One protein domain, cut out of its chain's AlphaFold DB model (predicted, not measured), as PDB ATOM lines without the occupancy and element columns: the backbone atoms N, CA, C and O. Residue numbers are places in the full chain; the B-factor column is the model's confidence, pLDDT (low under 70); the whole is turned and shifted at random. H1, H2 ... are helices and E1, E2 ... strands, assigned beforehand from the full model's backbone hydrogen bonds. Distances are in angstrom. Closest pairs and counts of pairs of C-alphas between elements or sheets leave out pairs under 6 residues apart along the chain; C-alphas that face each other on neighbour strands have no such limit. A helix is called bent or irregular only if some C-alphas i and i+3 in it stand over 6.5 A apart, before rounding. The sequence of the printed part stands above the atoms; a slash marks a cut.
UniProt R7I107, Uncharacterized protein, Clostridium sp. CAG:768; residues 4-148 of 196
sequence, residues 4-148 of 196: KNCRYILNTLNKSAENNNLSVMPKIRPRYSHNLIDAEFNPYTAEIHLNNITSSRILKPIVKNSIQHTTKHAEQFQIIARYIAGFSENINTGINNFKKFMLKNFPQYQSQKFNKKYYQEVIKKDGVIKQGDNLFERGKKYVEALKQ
ATOM      1  N   LYS A   4      16.667  55.643  37.263       75.31
ATOM      2  CA  LYS A   4      17.488  56.847  37.031       75.31
ATOM      3  C   LYS A   4      18.645  56.990  38.035       75.31
ATOM      4  O   LYS A   4      19.716  57.456  37.657       75.31
ATOM      5  N   ASN A   5      18.450  56.566  39.284       75.31
ATOM      6  CA  ASN A   5      19.490  56.613  40.313       75.31
ATOM      7  C   ASN A   5      20.498  55.476  40.123       75.31
ATOM      8  O   ASN A   5      21.693  55.725  40.224       75.31
ATOM      9  N   CYS A   6      20.042  54.277  39.739       77.12
ATOM     10  CA  CYS A   6      20.938  53.181  39.359       77.12
ATOM     11  C   CYS A   6      21.865  53.591  38.204       77.12
ATOM     12  O   CYS A   6      23.073  53.402  38.297       77.12
ATOM     13  N   ARG A   7      21.317  54.219  37.150       82.31
ATOM     14  CA  ARG A   7      22.111  54.738  36.020       82.31
ATOM     15  C   ARG A   7      23.130  55.784  36.465       82.31
ATOM     16  O   ARG A   7      24.278  55.727  36.050       82.31
ATOM     17  N   TYR A   8      22.732  56.716  37.332       83.88
ATOM     18  CA  TYR A   8      23.647  57.724  37.872       83.88
ATOM     19  C   TYR A   8      24.814  57.098  38.651       83.88
ATOM     20  O   TYR A   8      25.964  57.463  38.416       83.88
ATOM     21  N   ILE A   9      24.523  56.147  39.543       83.25
ATOM     22  CA  ILE A   9      25.529  55.435  40.342       83.25
ATOM     23  C   ILE A   9      26.501  54.681  39.430       83.25
ATOM     24  O   ILE A   9      27.709  54.844  39.573       83.25
ATOM     25  N   LEU A  10      25.982  53.911  38.468       85.00
ATOM     26  CA  LEU A  10      26.802  53.135  37.534       85.00
ATOM     27  C   LEU A  10      27.680  54.030  36.657       85.00
ATOM     28  O   LEU A  10      28.875  53.787  36.557       85.00
ATOM     29  N   ASN A  11      27.127  55.106  36.090       88.19
ATOM     30  CA  ASN A  11      27.910  56.048  35.287       88.19
ATOM     31  C   ASN A  11      29.005  56.728  36.118       88.19
ATOM     32  O   ASN A  11      30.107  56.953  35.630       88.19
ATOM     33  N   THR A  12      28.708  57.045  37.381       86.06
ATOM     34  CA  THR A  12      29.688  57.646  38.290       86.06
ATOM     35  C   THR A  12      30.800  56.664  38.640       86.06
ATOM     36  O   THR A  12      31.966  57.052  38.631       86.06
ATOM     37  N   LEU A  13      30.454  55.401  38.907       86.75
ATOM     38  CA  LEU A  13      31.432  54.345  39.154       86.75
ATOM     39  C   LEU A  13      32.314  54.116  37.922       86.75
ATOM     40  O   LEU A  13      33.529  54.111  38.064       86.75
ATOM     41  N   ASN A  14      31.727  54.003  36.728       88.50
ATOM     42  CA  ASN A  14      32.472  53.805  35.481       88.50
ATOM     43  C   ASN A  14      33.463  54.943  35.230       88.50
ATOM     44  O   ASN A  14      34.653  54.690  35.087       88.50
ATOM     45  N   LYS A  15      33.003  56.199  35.305       90.38
ATOM     46  CA  LYS A  15      33.885  57.364  35.155       90.38
ATOM     47  C   LYS A  15      34.994  57.380  36.212       90.38
ATOM     48  O   LYS A  15      36.134  57.728  35.929       90.38
ATOM     49  N   SER A  16      34.669  57.017  37.452       88.38
ATOM     50  CA  SER A  16      35.675  56.954  38.510       88.38
ATOM     51  C   SER A  16      36.676  55.823  38.281       88.38
ATOM     52  O   SER A  16      37.850  55.996  38.591       88.38
ATOM     53  N   ALA A  17      36.242  54.676  37.767       88.69
ATOM     54  CA  ALA A  17      37.110  53.549  37.455       88.69
ATOM     55  C   ALA A  17      38.076  53.896  36.317       88.69
ATOM     56  O   ALA A  17      39.265  53.621  36.443       88.69
ATOM     57  N   GLU A  18      37.591  54.576  35.275       89.25
ATOM     58  CA  GLU A  18      38.413  55.113  34.182       89.25
ATOM     59  C   GLU A  18      39.483  56.074  34.716       89.25
ATOM     60  O   GLU A  18      40.670  55.868  34.483       89.25
ATOM     61  N   ASN A  19      39.091  57.060  35.531       88.38
ATOM     62  CA  ASN A  19      40.027  58.030  36.111       88.38
ATOM     63  C   ASN A  19      41.112  57.395  37.000       88.38
ATOM     64  O   ASN A  19      42.182  57.973  37.172       88.38
ATOM     65  N   ASN A  20      40.821  56.239  37.602       84.69
ATOM     66  CA  ASN A  20      41.730  55.529  38.504       84.69
ATOM     67  C   ASN A  20      42.401  54.314  37.837       84.69
ATOM     68  O   ASN A  20      43.051  53.536  38.529       84.69
ATOM     69  N   ASN A  21      42.254  54.134  36.516       84.62
ATOM     70  CA  ASN A  21      42.780  52.985  35.766       84.62
ATOM     71  C   ASN A  21      42.437  51.629  36.412       84.62
ATOM     72  O   ASN A  21      43.270  50.726  36.496       84.62
ATOM     73  N   LEU A  22      41.209  51.496  36.912       90.19
ATOM     74  CA  LEU A  22      40.769  50.306  37.627       90.19
ATOM     75  C   LEU A  22      40.524  49.151  36.644       90.19
ATOM     76  O   LEU A  22      39.575  49.179  35.862       90.19
ATOM     77  N   SER A  23      41.350  48.108  36.704       86.12
ATOM     78  CA  SER A  23      41.341  47.013  35.718       86.12
ATOM     79  C   SER A  23      40.202  46.007  35.891       86.12
ATOM     80  O   SER A  23      39.745  45.356  34.939       86.12
ATOM     81  N   VAL A  24      39.725  45.859  37.125       92.62
ATOM     82  CA  VAL A  24      38.589  45.002  37.471       92.62
ATOM     83  C   VAL A  24      37.599  45.790  38.309       92.62
ATOM     84  O   VAL A  24      37.932  46.319  39.366       92.62
ATOM     85  N   MET A  25      36.356  45.857  37.848       92.19
ATOM     86  CA  MET A  25      35.322  46.611  38.539       92.19
ATOM     87  C   MET A  25      34.840  45.861  39.795       92.19
ATOM     88  O   MET A  25      34.434  44.697  39.687       92.19
ATOM     89  N   PRO A  26      34.826  46.488  40.986       90.06
ATOM     90  CA  PRO A  26      34.203  45.905  42.164       90.06
ATOM     91  C   PRO A  26      32.684  45.839  41.992       90.06
ATOM     92  O   PRO A  26      32.063  46.665  41.320       90.06
ATOM     93  N   LYS A  27      32.051  44.860  42.640       88.56
ATOM     94  CA  LYS A  27      30.589  44.739  42.598       88.56
ATOM     95  C   LYS A  27      29.953  45.746  43.547       88.56
ATOM     96  O   LYS A  27      30.335  45.814  44.712       88.56
ATOM     97  N   ILE A  28      28.934  46.467  43.087       84.62
ATOM     98  CA  ILE A  28      28.101  47.274  43.984       84.62
ATOM     99  C   ILE A  28      27.098  46.358  44.682       84.62
ATOM    100  O   ILE A  28      26.350  45.626  44.028       84.62
ATOM    101  N   ARG A  29      27.045  46.440  46.011       83.81
ATOM    102  CA  ARG A  29      26.007  45.822  46.829       83.81
ATOM    103  C   ARG A  29      25.189  46.898  47.532       83.81
ATOM    104  O   ARG A  29      25.752  47.681  48.296       83.81
ATOM    105  N   PRO A  30      23.869  46.940  47.317       75.81
ATOM    106  CA  PRO A  30      23.010  47.788  48.120       75.81
ATOM    107  C   PRO A  30      23.006  47.288  49.567       75.81
ATOM    108  O   PRO A  30      22.802  46.098  49.812       75.81
ATOM    109  N   ARG A  31      23.203  48.189  50.528       76.06
ATOM    110  CA  ARG A  31      23.098  47.889  51.960       76.06
ATOM    111  C   ARG A  31      22.263  48.966  52.638       76.06
ATOM    112  O   ARG A  31      22.322  50.128  52.254       76.06
ATOM    113  N   TYR A  32      21.458  48.590  53.624       67.31
ATOM    114  CA  TYR A  32      20.829  49.576  54.496       67.31
ATOM    115  C   TYR A  32      21.826  49.983  55.585       67.31
ATOM    116  O   TYR A  32      22.415  49.121  56.236       67.31
ATOM    117  N   SER A  33      22.027  51.285  55.756       66.19
ATOM    118  CA  SER A  33      22.810  51.855  56.852       66.19
ATOM    119  C   SER A  33      22.058  53.047  57.432       66.19
ATOM    120  O   SER A  33      21.429  53.803  56.690       66.19
ATOM    121  N   HIS A  34      22.141  53.227  58.751       60.12
ATOM    122  CA  HIS A  34      21.590  54.401  59.431       60.12
ATOM    123  C   HIS A  34      22.382  55.688  59.131       60.12
ATOM    124  O   HIS A  34      21.888  56.782  59.388       60.12
ATOM    125  N   ASN A  35      23.584  55.587  58.547       59.12
ATOM    126  CA  ASN A  35      24.376  56.751  58.146       59.12
ATOM    127  C   ASN A  35      23.836  57.359  56.843       59.12
ATOM    128  O   ASN A  35      23.657  56.651  55.855       59.12
ATOM    129  N   LEU A  36      23.622  58.679  56.822       57.12
ATOM    130  CA  LEU A  36      22.888  59.388  55.763       57.12
ATOM    131  C   LEU A  36      23.389  59.145  54.326       57.12
ATOM    132  O   LEU A  36      22.558  59.079  53.425       57.12
ATOM    133  N   ILE A  37      24.694  58.962  54.095       63.22
ATOM    134  CA  ILE A  37      25.285  58.444  52.847       63.22
ATOM    135  C   ILE A  37      26.634  57.826  53.217       63.22
ATOM    136  O   ILE A  37      27.514  58.554  53.652       63.22
ATOM    137  N   ASP A  38      26.807  56.529  52.977       73.56
ATOM    138  CA  ASP A  38      28.123  55.889  52.942       73.56
ATOM    139  C   ASP A  38      28.140  54.914  51.757       73.56
ATOM    140  O   ASP A  38      27.310  54.000  51.669       73.56
ATOM    141  N   ALA A  39      29.037  55.151  50.801       81.62
ATOM    142  CA  ALA A  39      29.639  54.074  50.036       81.62
ATOM    143  C   ALA A  39      30.883  53.624  50.809       81.62
ATOM    144  O   ALA A  39      31.705  54.458  51.188       81.62
ATOM    145  N   GLU A  40      31.040  52.322  51.017       87.00
ATOM    146  CA  GLU A  40      32.225  51.735  51.644       87.00
ATOM    147  C   GLU A  40      32.779  50.628  50.750       87.00
ATOM    148  O   GLU A  40      32.046  49.727  50.344       87.00
ATOM    149  N   PHE A  41      34.073  50.678  50.438       90.94
ATOM    150  CA  PHE A  41      34.732  49.568  49.765       90.94
ATOM    151  C   PHE A  41      35.174  48.536  50.800       90.94
ATOM    152  O   PHE A  41      35.946  48.843  51.704       90.94
ATOM    153  N   ASN A  42      34.707  47.303  50.638       92.94
ATOM    154  CA  ASN A  42      35.171  46.161  51.399       92.94
ATOM    155  C   ASN A  42      36.298  45.461  50.620       92.94
ATOM    156  O   ASN A  42      36.021  44.742  49.654       92.94
ATOM    157  N   PRO A  43      37.563  45.611  51.037       93.44
ATOM    158  CA  PRO A  43      38.698  45.009  50.345       93.44
ATOM    159  C   PRO A  43      38.772  43.486  50.490       93.44
ATOM    160  O   PRO A  43      39.460  42.825  49.720       93.44
ATOM    161  N   TYR A  44      38.065  42.879  51.439       94.69
ATOM    162  CA  TYR A  44      38.081  41.429  51.600       94.69
ATOM    163  C   TYR A  44      37.124  40.730  50.621       94.69
ATOM    164  O   TYR A  44      37.450  39.680  50.055       94.69
ATOM    165  N   THR A  45      35.960  41.333  50.368       95.19
ATOM    166  CA  THR A  45      34.970  40.833  49.396       95.19
ATOM    167  C   THR A  45      35.089  41.486  48.017       95.19
ATOM    168  O   THR A  45      34.517  40.971  47.054       95.19
ATOM    169  N   ALA A  46      35.862  42.569  47.897       94.44
ATOM    170  CA  ALA A  46      35.961  43.417  46.709       94.44
ATOM    171  C   ALA A  46      34.600  43.976  46.254       94.44
ATOM    172  O   ALA A  46      34.244  43.961  45.071       94.44
ATOM    173  N   GLU A  47      33.815  44.447  47.221       93.31
ATOM    174  CA  GLU A  47      32.476  44.987  46.998       93.31
ATOM    175  C   GLU A  47      32.388  46.430  47.487       93.31
ATOM    176  O   GLU A  47      32.926  46.767  48.537       93.31
ATOM    177  N   ILE A  48      31.664  47.271  46.750       90.25
ATOM    178  CA  ILE A  48      31.269  48.603  47.209       90.25
ATOM    179  C   ILE A  48      29.881  48.481  47.826       90.25
ATOM    180  O   ILE A  48      28.898  48.222  47.131       90.25
ATOM    181  N   HIS A  49      29.791  48.647  49.140       88.44
ATOM    182  CA  HIS A  49      28.532  48.677  49.873       88.44
ATOM    183  C   HIS A  49      27.978  50.089  49.801       88.44
ATOM    184  O   HIS A  49      28.554  51.005  50.373       88.44
ATOM    185  N   LEU A  50      26.882  50.269  49.069       83.12
ATOM    186  CA  LEU A  50      26.265  51.572  48.864       83.12
ATOM    187  C   LEU A  50      24.967  51.671  49.659       83.12
ATOM    188  O   LEU A  50      24.088  50.814  49.516       83.12
ATOM    189  N   ASN A  51      24.817  52.742  50.442       77.94
ATOM    190  CA  ASN A  51      23.567  52.972  51.151       77.94
ATOM    191  C   ASN A  51      22.391  53.226  50.182       77.94
ATOM    192  O   ASN A  51      22.438  54.100  49.310       77.94
ATOM    193  N   ASN A  52      21.296  52.490  50.376       64.50
ATOM    194  CA  ASN A  52      20.064  52.582  49.586       64.50
ATOM    195  C   ASN A  52      19.301  53.911  49.731       64.50
ATOM    196  O   ASN A  52      18.397  54.182  48.935       64.50
ATOM    197  N   ILE A  53      19.650  54.753  50.710       58.62
ATOM    198  CA  ILE A  53      18.957  56.023  51.009       58.62
ATOM    199  C   ILE A  53      19.249  57.122  49.956       58.62
ATOM    200  O   ILE A  53      18.628  58.182  49.935       58.62
ATOM    201  N   THR A  54      20.112  56.848  48.976       59.47
ATOM    202  CA  THR A  54      20.638  57.793  47.970       59.47
ATOM    203  C   THR A  54      19.650  58.195  46.857       59.47
ATOM    204  O   THR A  54      20.012  58.362  45.692       59.47
ATOM    205  N   SER A  55      18.368  58.382  47.190       56.38
ATOM    206  CA  SER A  55      17.313  58.664  46.211       56.38
ATOM    207  C   SER A  55      17.099  60.145  45.862       56.38
ATOM    208  O   SER A  55      16.473  60.430  44.835       56.38
ATOM    209  N   SER A  56      17.635  61.077  46.659       64.56
ATOM    210  CA  SER A  56      17.435  62.524  46.488       64.56
ATOM    211  C   SER A  56      18.432  63.163  45.513       64.56
ATOM    212  O   SER A  56      19.632  62.889  45.548       64.56
ATOM    213  N   ARG A  57      17.943  64.088  44.671       65.50
ATOM    214  CA  ARG A  57      18.770  64.885  43.742       65.50
ATOM    215  C   ARG A  57      19.792  65.757  44.480       65.50
ATOM    216  O   ARG A  57      20.883  65.948  43.955       65.50
ATOM    217  N   ILE A  58      19.453  66.226  45.681       67.50
ATOM    218  CA  ILE A  58      20.297  67.092  46.523       67.50
ATOM    219  C   ILE A  58      21.546  66.339  47.002       67.50
ATOM    220  O   ILE A  58      22.620  66.915  47.117       67.50
ATOM    221  N   LEU A  59      21.435  65.023  47.201       75.31
ATOM    222  CA  LEU A  59      22.520  64.191  47.724       75.31
ATOM    223  C   LEU A  59      23.452  63.663  46.622       75.31
ATOM    224  O   LEU A  59      24.472  63.051  46.927       75.31
ATOM    225  N   LYS A  60      23.153  63.915  45.339       79.75
ATOM    226  CA  LYS A  60      23.958  63.428  44.204       79.75
ATOM    227  C   LYS A  60      25.449  63.787  44.292       79.75
ATOM    228  O   LYS A  60      26.247  62.880  44.056       79.75
ATOM    229  N   PRO A  61      25.856  65.026  44.636       83.69
ATOM    230  CA  PRO A  61      27.275  65.362  44.779       83.69
ATOM    231  C   PRO A  61      27.958  64.565  45.895       83.69
ATOM    232  O   PRO A  61      29.070  64.082  45.717       83.69
ATOM    233  N   ILE A  62      27.265  64.348  47.016       83.25
ATOM    234  CA  ILE A  62      27.784  63.570  48.149       83.25
ATOM    235  C   ILE A  62      27.970  62.105  47.738       83.25
ATOM    236  O   ILE A  62      29.021  61.515  47.979       83.25
ATOM    237  N   VAL A  63      26.983  61.538  47.039       83.06
ATOM    238  CA  VAL A  63      27.058  60.180  46.481       83.06
ATOM    239  C   VAL A  63      28.201  60.054  45.479       83.06
ATOM    240  O   VAL A  63      28.931  59.069  45.524       83.06
ATOM    241  N   LYS A  64      28.400  61.057  44.611       87.31
ATOM    242  CA  LYS A  64      29.520  61.078  43.661       87.31
ATOM    243  C   LYS A  64      30.857  61.004  44.385       87.31
ATOM    244  O   LYS A  64      31.635  60.098  44.106       87.31
ATOM    245  N   ASN A  65      31.085  61.902  45.337       89.19
ATOM    246  CA  ASN A  65      32.339  61.961  46.080       89.19
ATOM    247  C   ASN A  65      32.585  60.662  46.860       89.19
ATOM    248  O   ASN A  65      33.711  60.181  46.919       89.19
ATOM    249  N   SER A  66      31.532  60.059  47.419       88.31
ATOM    250  CA  SER A  66      31.631  58.784  48.133       88.31
ATOM    251  C   SER A  66      31.988  57.615  47.198       88.31
ATOM    252  O   SER A  66      32.866  56.815  47.523       88.31
ATOM    253  N   ILE A  67      31.394  57.545  46.000       89.00
ATOM    254  CA  ILE A  67      31.773  56.558  44.973       89.00
ATOM    255  C   ILE A  67      33.216  56.783  44.508       89.00
ATOM    256  O   ILE A  67      33.972  55.826  44.391       89.00
ATOM    257  N   GLN A  68      33.632  58.031  44.282       91.81
ATOM    258  CA  GLN A  68      35.006  58.339  43.876       91.81
ATOM    259  C   GLN A  68      36.030  57.943  44.946       91.81
ATOM    260  O   GLN A  68      37.025  57.287  44.641       91.81
ATOM    261  N   HIS A  69      35.750  58.277  46.210       92.94
ATOM    262  CA  HIS A  69      36.564  57.887  47.365       92.94
ATOM    263  C   HIS A  69      36.735  56.365  47.445       92.94
ATOM    264  O   HIS A  69      37.853  55.856  47.503       92.94
ATOM    265  N   THR A  70      35.630  55.622  47.377       92.31
ATOM    266  CA  THR A  70      35.652  54.154  47.460       92.31
ATOM    267  C   THR A  70      36.265  53.477  46.246       92.31
ATOM    268  O   THR A  70      36.915  52.444  46.387       92.31
ATOM    269  N   THR A  71      36.119  54.065  45.061       93.25
ATOM    270  CA  THR A  71      36.786  53.570  43.853       93.25
ATOM    271  C   THR A  71      38.301  53.723  43.966       93.25
ATOM    272  O   THR A  71      39.032  52.814  43.578       93.25
ATOM    273  N   LYS A  72      38.786  54.820  44.570       95.62
ATOM    274  CA  LYS A  72      40.219  54.986  44.839       95.62
ATOM    275  C   LYS A  72      40.742  53.936  45.818       95.62
ATOM    276  O   LYS A  72      41.807  53.370  45.587       95.62
ATOM    277  N   HIS A  73      39.975  53.614  46.862       95.50
ATOM    278  CA  HIS A  73      40.304  52.486  47.740       95.50
ATOM    279  C   HIS A  73      40.383  51.172  46.951       95.50
ATOM    280  O   HIS A  73      41.350  50.429  47.104       95.50
ATOM    281  N   ALA A  74      39.434  50.897  46.051       96.06
ATOM    282  CA  ALA A  74      39.474  49.691  45.221       96.06
ATOM    283  C   ALA A  74      40.772  49.576  44.399       96.06
ATOM    284  O   ALA A  74      41.389  48.511  44.400       96.06
ATOM    285  N   GLU A  75      41.224  50.664  43.770       96.38
ATOM    286  CA  GLU A  75      42.509  50.719  43.052       96.38
ATOM    287  C   GLU A  75      43.694  50.436  43.987       96.38
ATOM    288  O   GLU A  75      44.529  49.576  43.702       96.38
ATOM    289  N   GLN A  76      43.755  51.113  45.138       96.94
ATOM    290  CA  GLN A  76      44.832  50.931  46.115       96.94
ATOM    291  C   GLN A  76      44.946  49.467  46.560       96.94
ATOM    292  O   GLN A  76      46.047  48.916  46.611       96.94
ATOM    293  N   PHE A  77      43.818  48.801  46.820       97.25
ATOM    294  CA  PHE A  77      43.808  47.389  47.206       97.25
ATOM    295  C   PHE A  77      44.142  46.434  46.053       97.25
ATOM    296  O   PHE A  77      44.750  45.393  46.303       97.25
ATOM    297  N   GLN A  78      43.826  46.777  44.799       97.12
ATOM    298  CA  GLN A  78      44.330  46.033  43.637       97.12
ATOM    299  C   GLN A  78      45.859  46.119  43.545       97.12
ATOM    300  O   GLN A  78      46.518  45.093  43.379       97.12
ATOM    301  N   ILE A  79      46.429  47.314  43.732       97.69
ATOM    302  CA  ILE A  79      47.883  47.528  43.749       97.69
ATOM    303  C   ILE A  79      48.533  46.747  44.898       97.69
ATOM    304  O   ILE A  79      49.505  46.031  44.670       97.69
ATOM    305  N   ILE A  80      47.977  46.811  46.113       97.88
ATOM    306  CA  ILE A  80      48.479  46.052  47.272       97.88
ATOM    307  C   ILE A  80      48.460  44.542  46.991       97.88
ATOM    308  O   ILE A  80      49.447  43.855  47.261       97.88
ATOM    309  N   ALA A  81      47.363  44.017  46.436       97.75
ATOM    310  CA  ALA A  81      47.244  42.596  46.119       97.75
ATOM    311  C   ALA A  81      48.284  42.154  45.078       97.75
ATOM    312  O   ALA A  81      48.937  41.125  45.263       97.75
ATOM    313  N   ARG A  82      48.479  42.947  44.016       97.94
ATOM    314  CA  ARG A  82      49.489  42.698  42.974       97.94
ATOM    315  C   ARG A  82      50.915  42.779  43.514       97.94
ATOM    316  O   ARG A  82      51.736  41.938  43.157       97.94
ATOM    317  N   TYR A  83      51.196  43.750  44.382       98.31
ATOM    318  CA  TYR A  83      52.492  43.921  45.042       98.31
ATOM    319  C   TYR A  83      52.822  42.734  45.947       98.31
ATOM    320  O   TYR A  83      53.864  42.112  45.786       98.31
ATOM    321  N   ILE A  84      51.909  42.336  46.838       97.19
ATOM    322  CA  ILE A  84      52.125  41.174  47.715       97.19
ATOM    323  C   ILE A  84      52.287  39.886  46.900       97.19
ATOM    324  O   ILE A  84      53.129  39.048  47.227       97.19
ATOM    325  N   ALA A  85      51.520  39.732  45.818       96.88
ATOM    326  CA  ALA A  85      51.655  38.581  44.937       96.88
ATOM    327  C   ALA A  85      52.996  38.537  44.185       96.88
ATOM    328  O   ALA A  85      53.455  37.443  43.867       96.88
ATOM    329  N   GLY A  86      53.646  39.683  43.959       96.88
ATOM    330  CA  GLY A  86      54.963  39.771  43.322       96.88
ATOM    331  C   GLY A  86      56.104  39.132  44.115       96.88
ATOM    332  O   GLY A  86      57.105  38.753  43.516       96.88
ATOM    333  N   PHE A  87      55.932  38.937  45.427       95.19
ATOM    334  CA  PHE A  87      56.898  38.249  46.297       95.19
ATOM    335  C   PHE A  87      56.653  36.740  46.417       95.19
ATOM    336  O   PHE A  87      57.262  36.081  47.253       95.19
ATOM    337  N   SER A  88      55.704  36.188  45.661       93.94
ATOM    338  CA  SER A  88      55.340  34.772  45.742       93.94
ATOM    339  C   SER A  88      55.697  34.037  44.456       93.94
ATOM    340  O   SER A  88      55.587  34.589  43.366       93.94
ATOM    341  N   GLU A  89      56.045  32.757  44.581       87.06
ATOM    342  CA  GLU A  89      56.399  31.894  43.441       87.06
ATOM    343  C   GLU A  89      55.240  31.708  42.451       87.06
ATOM    344  O   GLU A  89      55.449  31.527  41.256       87.06
ATOM    345  N   ASN A  90      53.996  31.768  42.940       93.88
ATOM    346  CA  ASN A  90      52.804  31.705  42.101       93.88
ATOM    347  C   ASN A  90      51.662  32.589  42.632       93.88
ATOM    348  O   ASN A  90      51.579  32.917  43.820       93.88
ATOM    349  N   ILE A  91      50.729  32.923  41.733       92.88
ATOM    350  CA  ILE A  91      49.597  33.828  41.993       92.88
ATOM    351  C   ILE A  91      48.699  33.322  43.131       92.88
ATOM    352  O   ILE A  91      48.209  34.116  43.932       92.88
ATOM    353  N   ASN A  92      48.466  32.008  43.239       94.56
ATOM    354  CA  ASN A  92      47.603  31.461  44.289       94.56
ATOM    355  C   ASN A  92      48.211  31.665  45.679       94.56
ATOM    356  O   ASN A  92      47.493  32.069  46.599       94.56
ATOM    357  N   THR A  93      49.515  31.428  45.821       96.38
ATOM    358  CA  THR A  93      50.262  31.707  47.052       96.38
ATOM    359  C   THR A  93      50.239  33.201  47.368       96.38
ATOM    360  O   THR A  93      49.887  33.576  48.486       96.38
ATOM    361  N   GLY A  94      50.482  34.055  46.372       96.56
ATOM    362  CA  GLY A  94      50.419  35.512  46.516       96.56
ATOM    363  C   GLY A  94      49.076  36.022  47.034       96.56
ATOM    364  O   GLY A  94      49.013  36.801  47.984       96.56
ATOM    365  N   ILE A  95      47.978  35.512  46.481       97.00
ATOM    366  CA  ILE A  95      46.629  35.880  46.919       97.00
ATOM    367  C   ILE A  95      46.324  35.356  48.324       97.00
ATOM    368  O   ILE A  95      45.670  36.044  49.108       97.00
ATOM    369  N   ASN A  96      46.807  34.165  48.682       97.38
ATOM    370  CA  ASN A  96      46.680  33.662  50.049       97.38
ATOM    371  C   ASN A  96      47.478  34.522  51.044       97.38
ATOM    372  O   ASN A  96      46.988  34.779  52.145       97.38
ATOM    373  N   ASN A  97      48.658  35.010  50.657       97.38
ATOM    374  CA  ASN A  97      49.449  35.944  51.458       97.38
ATOM    375  C   ASN A  97      48.720  37.280  51.632       97.38
ATOM    376  O   ASN A  97      48.603  37.767  52.755       97.38
ATOM    377  N   PHE A  98      48.132  37.817  50.560       97.81
ATOM    378  CA  PHE A  98      47.288  39.007  50.641       97.81
ATOM    379  C   PHE A  98      46.071  38.788  51.553       97.81
ATOM    380  O   PHE A  98      45.814  39.608  52.428       97.81
ATOM    381  N   LYS A  99      45.371  37.649  51.448       97.75
ATOM    382  CA  LYS A  99      44.265  37.292  52.355       97.75
ATOM    383  C   LYS A  99      44.707  37.299  53.824       97.75
ATOM    384  O   LYS A  99      44.022  37.886  54.660       97.75
ATOM    385  N   LYS A 100      45.832  36.651  54.149       96.69
ATOM    386  CA  LYS A 100      46.382  36.624  55.518       96.69
ATOM    387  C   LYS A 100      46.734  38.033  56.001       96.69
ATOM    388  O   LYS A 100      46.396  38.398  57.122       96.69
ATOM    389  N   PHE A 101      47.360  38.833  55.139       95.75
ATOM    390  CA  PHE A 101      47.686  40.226  55.423       95.75
ATOM    391  C   PHE A 101      46.433  41.065  55.709       95.75
ATOM    392  O   PHE A 101      46.413  41.820  56.678       95.75
ATOM    393  N   MET A 102      45.361  40.883  54.936       94.88
ATOM    394  CA  MET A 102      44.085  41.560  55.166       94.88
ATOM    395  C   MET A 102      43.473  41.206  56.519       94.88
ATOM    396  O   MET A 102      43.060  42.107  57.236       94.88
ATOM    397  N   LEU A 103      43.456  39.928  56.905       93.12
ATOM    398  CA  LEU A 103      42.903  39.510  58.200       93.12
ATOM    399  C   LEU A 103      43.730  39.994  59.393       93.12
ATOM    400  O   LEU A 103      43.164  40.256  60.447       93.12
ATOM    401  N   LYS A 104      45.049  40.150  59.227       92.00
ATOM    402  CA  LYS A 104      45.910  40.718  60.271       92.00
ATOM    403  C   LYS A 104      45.580  42.188  60.552       92.00
ATOM    404  O   LYS A 104      45.578  42.589  61.706       92.00
ATOM    405  N   ASN A 105      45.329  42.980  59.508       90.38
ATOM    406  CA  ASN A 105      45.042  44.415  59.651       90.38
ATOM    407  C   ASN A 105      43.547  44.705  59.874       90.38
ATOM    408  O   ASN A 105      43.189  45.733  60.439       90.38
ATOM    409  N   PHE A 106      42.670  43.800  59.434       90.12
ATOM    410  CA  PHE A 106      41.218  43.944  59.509       90.12
ATOM    411  C   PHE A 106      40.562  42.643  60.003       90.12
ATOM    412  O   PHE A 106      39.903  41.936  59.225       90.12
ATOM    413  N   PRO A 107      40.727  42.299  61.294       88.38
ATOM    414  CA  PRO A 107      40.180  41.069  61.867       88.38
ATOM    415  C   PRO A 107      38.651  40.990  61.757       88.38
ATOM    416  O   PRO A 107      38.091  39.899  61.662       88.38
ATOM    417  N   GLN A 108      37.958  42.130  61.648       86.38
ATOM    418  CA  GLN A 108      36.508  42.190  61.451       86.38
ATOM    419  C   GLN A 108      36.007  41.481  60.176       86.38
ATOM    420  O   GLN A 108      34.811  41.222  60.042       86.38
ATOM    421  N   TYR A 109      36.891  41.157  59.226       90.94
ATOM    422  CA  TYR A 109      36.533  40.420  58.009       90.94
ATOM    423  C   TYR A 109      36.636  38.897  58.143       90.94
ATOM    424  O   TYR A 109      36.325  38.186  57.187       90.94
ATOM    425  N   GLN A 110      37.028  38.370  59.306       89.88
ATOM    426  CA  GLN A 110      37.251  36.935  59.513       89.88
ATOM    427  C   GLN A 110      36.031  36.063  59.179       89.88
ATOM    428  O   GLN A 110      36.194  34.983  58.614       89.88
ATOM    429  N   SER A 111      34.816  36.537  59.467       90.44
ATOM    430  CA  SER A 111      33.561  35.822  59.182       90.44
ATOM    431  C   SER A 111      33.088  35.934  57.728       90.44
ATOM    432  O   SER A 111      32.098  35.314  57.342       90.44
ATOM    433  N   GLN A 112      33.767  36.730  56.901       92.38
ATOM    434  CA  GLN A 112      33.356  36.982  55.525       92.38
ATOM    435  C   GLN A 112      34.018  36.003  54.549       92.38
ATOM    436  O   GLN A 112      35.029  35.360  54.839       92.38
ATOM    437  N   LYS A 113      33.462  35.896  53.339       95.12
ATOM    438  CA  LYS A 113      34.049  35.085  52.267       95.12
ATOM    439  C   LYS A 113      35.011  35.926  51.433       95.12
ATOM    440  O   LYS A 113      34.581  36.817  50.705       95.12
ATOM    441  N   PHE A 114      36.302  35.599  51.494       97.06
ATOM    442  CA  PHE A 114      37.323  36.272  50.691       97.06
ATOM    443  C   PHE A 114      37.066  36.095  49.189       97.06
ATOM    444  O   PHE A 114      36.898  34.967  48.707       97.06
ATOM    445  N   ASN A 115      37.092  37.187  48.427       96.94
ATOM    446  CA  ASN A 115      36.849  37.147  46.987       96.94
ATOM    447  C   ASN A 115      38.128  36.847  46.194       96.94
ATOM    448  O   ASN A 115      38.673  37.686  45.480       96.94
ATOM    449  N   LYS A 116      38.590  35.597  46.294       96.88
ATOM    450  CA  LYS A 116      39.776  35.112  45.574       96.88
ATOM    451  C   LYS A 116      39.685  35.344  44.059       96.88
ATOM    452  O   LYS A 116      40.678  35.728  43.451       96.88
ATOM    453  N   LYS A 117      38.507  35.121  43.460       96.81
ATOM    454  CA  LYS A 117      38.303  35.218  42.004       96.81
ATOM    455  C   LYS A 117      38.568  36.630  41.481       96.81
ATOM    456  O   LYS A 117      39.248  36.766  40.473       96.81
ATOM    457  N   TYR A 118      38.092  37.653  42.190       97.06
ATOM    458  CA  TYR A 118      38.335  39.051  41.827       97.06
ATOM    459  C   TYR A 118      39.832  39.372  41.776       97.06
ATOM    460  O   TYR A 118      40.331  39.838  40.760       97.06
ATOM    461  N   TYR A 119      40.579  39.040  42.831       97.56
ATOM    462  CA  TYR A 119      42.016  39.331  42.876       97.56
ATOM    463  C   TYR A 119      42.836  38.487  41.894       97.56
ATOM    464  O   TYR A 119      43.846  38.958  41.376       97.56
ATOM    465  N   GLN A 120      42.390  37.267  41.578       96.88
ATOM    466  CA  GLN A 120      42.966  36.492  40.478       96.88
ATOM    467  C   GLN A 120      42.759  37.187  39.132       96.88
ATOM    468  O   GLN A 120      43.678  37.193  38.323       96.88
ATOM    469  N   GLU A 121      41.580  37.754  38.879       97.12
ATOM    470  CA  GLU A 121      41.302  38.493  37.644       97.12
ATOM    471  C   GLU A 121      42.172  39.749  37.532       97.12
ATOM    472  O   GLU A 121      42.766  39.974  36.482       97.12
ATOM    473  N   VAL A 122      42.322  40.503  38.627       96.94
ATOM    474  CA  VAL A 122      43.189  41.692  38.694       96.94
ATOM    475  C   VAL A 122      44.622  41.336  38.301       96.94
ATOM    476  O   VAL A 122      45.193  41.938  37.398       96.94
ATOM    477  N   ILE A 123      45.194  40.309  38.937       96.44
ATOM    478  CA  ILE A 123      46.578  39.895  38.669       96.44
ATOM    479  C   ILE A 123      46.722  39.293  37.263       96.44
ATOM    480  O   ILE A 123      47.769  39.444  36.644       96.44
ATOM    481  N   LYS A 124      45.691  38.627  36.730       95.31
ATOM    482  CA  LYS A 124      45.709  38.125  35.347       95.31
ATOM    483  C   LYS A 124      45.714  39.251  34.315       95.31
ATOM    484  O   LYS A 124      46.362  39.091  33.289       95.31
ATOM    485  N   LYS A 125      44.983  40.343  34.563       95.88
ATOM    486  CA  LYS A 125      44.914  41.485  33.642       95.88
ATOM    487  C   LYS A 125      46.159  42.360  33.709       95.88
ATOM    488  O   LYS A 125      46.708  42.697  32.670       95.88
ATOM    489  N   ASP A 126      46.620  42.675  34.915       95.62
ATOM    490  CA  ASP A 126      47.659  43.694  35.099       95.62
ATOM    491  C   ASP A 126      49.023  43.122  35.507       95.62
ATOM    492  O   ASP A 126      49.978  43.867  35.730       95.62
ATOM    493  N   GLY A 127      49.119  41.808  35.694       95.50
ATOM    494  CA  GLY A 127      50.309  41.163  36.234       95.50
ATOM    495  C   GLY A 127      50.535  41.426  37.726       95.50
ATOM    496  O   GLY A 127      49.810  42.164  38.403       95.50
ATOM    497  N   VAL A 128      51.575  40.789  38.257       97.19
ATOM    498  CA  VAL A 128      52.121  41.090  39.589       97.19
ATOM    499  C   VAL A 128      53.046  42.306  39.519       97.19
ATOM    500  O   VAL A 128      53.541  42.619  38.444       97.19
ATOM    501  N   ILE A 129      53.293  42.968  40.654       97.56
ATOM    502  CA  ILE A 129      54.249  44.085  40.739       97.56
ATOM    503  C   ILE A 129      55.553  43.570  41.360       97.56
ATOM    504  O   ILE A 129      55.541  43.100  42.498       97.56
ATOM    505  N   LYS A 130      56.665  43.654  40.627       95.25
ATOM    506  CA  LYS A 130      58.013  43.216  41.016       95.25
ATOM    507  C   LYS A 130      58.974  44.399  41.136       95.25
ATOM    508  O   LYS A 130      58.680  45.514  40.709       95.25
ATOM    509  N   GLN A 131      60.134  44.157  41.743       93.38
ATOM    510  CA  GLN A 131      61.197  45.157  41.820       93.38
ATOM    511  C   GLN A 131      61.618  45.579  40.406       93.38
ATOM    512  O   GLN A 131      61.861  44.725  39.557       93.38
ATOM    513  N   GLY A 132      61.683  46.890  40.170       90.62
ATOM    514  CA  GLY A 132      61.918  47.477  38.847       90.62
ATOM    515  C   GLY A 132      60.651  47.986  38.149       90.62
ATOM    516  O   GLY A 132      60.763  48.802  37.240       90.62
ATOM    517  N   ASP A 133      59.454  47.595  38.602       93.75
ATOM    518  CA  ASP A 133      58.203  48.117  38.043       93.75
ATOM    519  C   ASP A 133      57.911  49.546  38.524       93.75
ATOM    520  O   ASP A 133      58.090  49.876  39.699       93.75
ATOM    521  N   ASN A 134      57.313  50.368  37.653       93.12
ATOM    522  CA  ASN A 134      56.910  51.750  37.968       93.12
ATOM    523  C   ASN A 134      55.989  51.861  39.199       93.12
ATOM    524  O   ASN A 134      55.948  52.894  39.867       93.12
ATOM    525  N   LEU A 135      55.224  50.806  39.502       94.94
ATOM    526  CA  LEU A 135      54.308  50.765  40.644       94.94
ATOM    527  C   LEU A 135      54.933  50.179  41.916       94.94
ATOM    528  O   LEU A 135      54.257  50.168  42.945       94.94
ATOM    529  N   PHE A 136      56.182  49.708  41.889       97.12
ATOM    530  CA  PHE A 136      56.792  49.004  43.018       97.12
ATOM    531  C   PHE A 136      56.849  49.866  44.284       97.12
ATOM    532  O   PHE A 136      56.292  49.487  45.316       97.12
ATOM    533  N   GLU A 137      57.413  51.072  44.187       97.38
ATOM    534  CA  GLU A 137      57.501  52.000  45.323       97.38
ATOM    535  C   GLU A 137      56.121  52.435  45.827       97.38
ATOM    536  O   GLU A 137      55.907  52.609  47.028       97.38
ATOM    537  N   ARG A 138      55.142  52.562  44.924       96.19
ATOM    538  CA  ARG A 138      53.762  52.888  45.303       96.19
ATOM    539  C   ARG A 138      53.104  51.733  46.061       96.19
ATOM    540  O   ARG A 138      52.494  51.963  47.102       96.19
ATOM    541  N   GLY A 139      53.277  50.498  45.587       97.38
ATOM    542  CA  GLY A 139      52.801  49.289  46.259       97.38
ATOM    543  C   GLY A 139      53.415  49.117  47.647       97.38
ATOM    544  O   GLY A 139      52.689  48.859  48.611       97.38
ATOM    545  N   LYS A 140      54.723  49.367  47.777       97.75
ATOM    546  CA  LYS A 140      55.431  49.377  49.060       97.75
ATOM    547  C   LYS A 140      54.831  50.393  50.035       97.75
ATOM    548  O   LYS A 140      54.417  50.004  51.128       97.75
ATOM    549  N   LYS A 141      54.695  51.658  49.616       97.75
ATOM    550  CA  LYS A 141      54.087  52.724  50.436       97.75
ATOM    551  C   LYS A 141      52.659  52.386  50.862       97.75
ATOM    552  O   LYS A 141      52.279  52.657  51.996       97.75
ATOM    553  N   TYR A 142      51.864  51.768  49.991       97.69
ATOM    554  CA  TYR A 142      50.504  51.352  50.335       97.69
ATOM    555  C   TYR A 142      50.459  50.206  51.344       97.69
ATOM    556  O   TYR A 142      49.636  50.240  52.257       97.69
ATOM    557  N   VAL A 143      51.348  49.217  51.233       97.19
ATOM    558  CA  VAL A 143      51.472  48.155  52.242       97.19
ATOM    559  C   VAL A 143      51.905  48.725  53.591       97.19
ATOM    560  O   VAL A 143      51.354  48.332  54.618       97.19
ATOM    561  N   GLU A 144      52.864  49.652  53.609       96.62
ATOM    562  CA  GLU A 144      53.301  50.345  54.828       96.62
ATOM    563  C   GLU A 144      52.167  51.167  55.448       96.62
ATOM    564  O   GLU A 144      51.894  51.034  56.641       96.62
ATOM    565  N   ALA A 145      51.433  51.927  54.635       95.81
ATOM    566  CA  ALA A 145      50.268  52.676  55.086       95.81
ATOM    567  C   ALA A 145      49.171  51.756  55.644       95.81
ATOM    568  O   ALA A 145      48.556  52.089  56.655       95.81
ATOM    569  N   LEU A 146      48.941  50.584  55.043       93.81
ATOM    570  CA  LEU A 146      47.946  49.635  55.549       93.81
ATOM    571  C   LEU A 146      48.342  49.050  56.911       93.81
ATOM    572  O   LEU A 146      47.476  48.865  57.757       93.81
ATOM    573  N   LYS A 147      49.639  48.811  57.152       92.50
ATOM    574  CA  LYS A 147      50.143  48.365  58.467       92.50
ATOM    575  C   LYS A 147      49.939  49.407  59.569       92.50
ATOM    576  O   LYS A 147      49.874  49.046  60.737       92.50
ATOM    577  N   GLN A 148      49.873  50.685  59.202       90.38
ATOM    578  CA  GLN A 148      49.618  51.805  60.112       90.38
ATOM    579  C   GLN A 148      48.127  52.159  60.208       90.38
ATOM    580  O   GLN A 148      47.760  53.130  60.874       90.38
TER     581      GLN A 148
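AT A GLANCE: This is residues 4 to 148 of the 196 residues of an uncharacterized protein of Clostridium sp. CAG:768 (UniProt R7I107). A small sheet of three strands, E1, E3 and E2, is covered on one face by the long helix H2, the spine of the domain. H1 packs slantwise on the earlier part of H2, while H3, H4 and H5 gather round its far part, away from the sheet. The printed part has 145 residues, with five named helices and three named strands in the order H1, E1, E2, E3, H2, H3, H4, H5; the sheet's order is E1, E3, E2, mixed, and the class is mostly helix. The whole is compact, with a radius of gyration of the C-alphas of 15.7 A, yet elongated, spanning 49 by 32 by 27 A.

IN THESE COORDINATES: E1 is residues 27 to 31, 12.4 A long, E3 residues 47 to 51, 12.7 A, and E2 residues 39 to 42, 9.8 A. H2, residues 57 to 86, is 44.1 A long, from C-alpha 57 at (18.770, 64.885, 43.742) to C-alpha 86 at (54.963, 39.771, 43.322). It is irregular: C-alphas 58 and 61 are 7.4 A apart. H1, residues 4 to 19, is 22.6 A long and begins with C-alpha 4 at (17.488, 56.847, 37.031). H3, residues 91 to 105, is 21.1 A long, H4, residues 116 to 126, is 15.7 A, and H5, residues 136 to 147, is 16.8 A.

HOW THE PARTS SIT: E1 and E3 are parallel neighbours, with N 29 and O 48 within hydrogen-bond range at 2.8 A. E2 and E3 form an antiparallel hairpin, with N 40 and O 49 at 2.9 A. H2 and the sheet make two layers, a helix on one face of a sheet: H2 lies over E2 at a height over the sheet of 7.0 A and runs along the strands, at 10 degrees to E2 on the local plane. H2 is also the hub, touching the four other helices. With residues 63 to 71 alone it touches H1 at a steep tilt of 41 degrees, the same way; the closest C-alphas, of Ser 16 and Gln 68, are 5.6 A apart. It touches H3 with residues 80 to 86 alone, at a steep tilt of 58 degrees, opposite ways; the closest C-alphas, of Ala 85 and Gly 94, are 3.7 A apart. H4 is about perpendicular to it at 80 degrees, with the closest C-alphas, of Arg 82 and Ile 123, 5.9 A apart. H5 is only just about perpendicular to it at 71 degrees, with the closest C-alphas, of Ile 80 and Gly 139, 5.5 A apart. H1 is apart from H3, H4 and H5. In H1, H3, H4 and H5 every O i to N i+4 pair is within hydrogen-bond range, and in H2 24 of 26.

THE WHOLE: The two C-alphas farthest apart, of Ile 58 and Glu 89, are 50.5 A apart. The printed part has no cut, and no link is long. The mean pLDDT of the printed part is 88.9; residues 32 to 37 and 52 to 58, of which 57 and 58 belong to H2, are under 70.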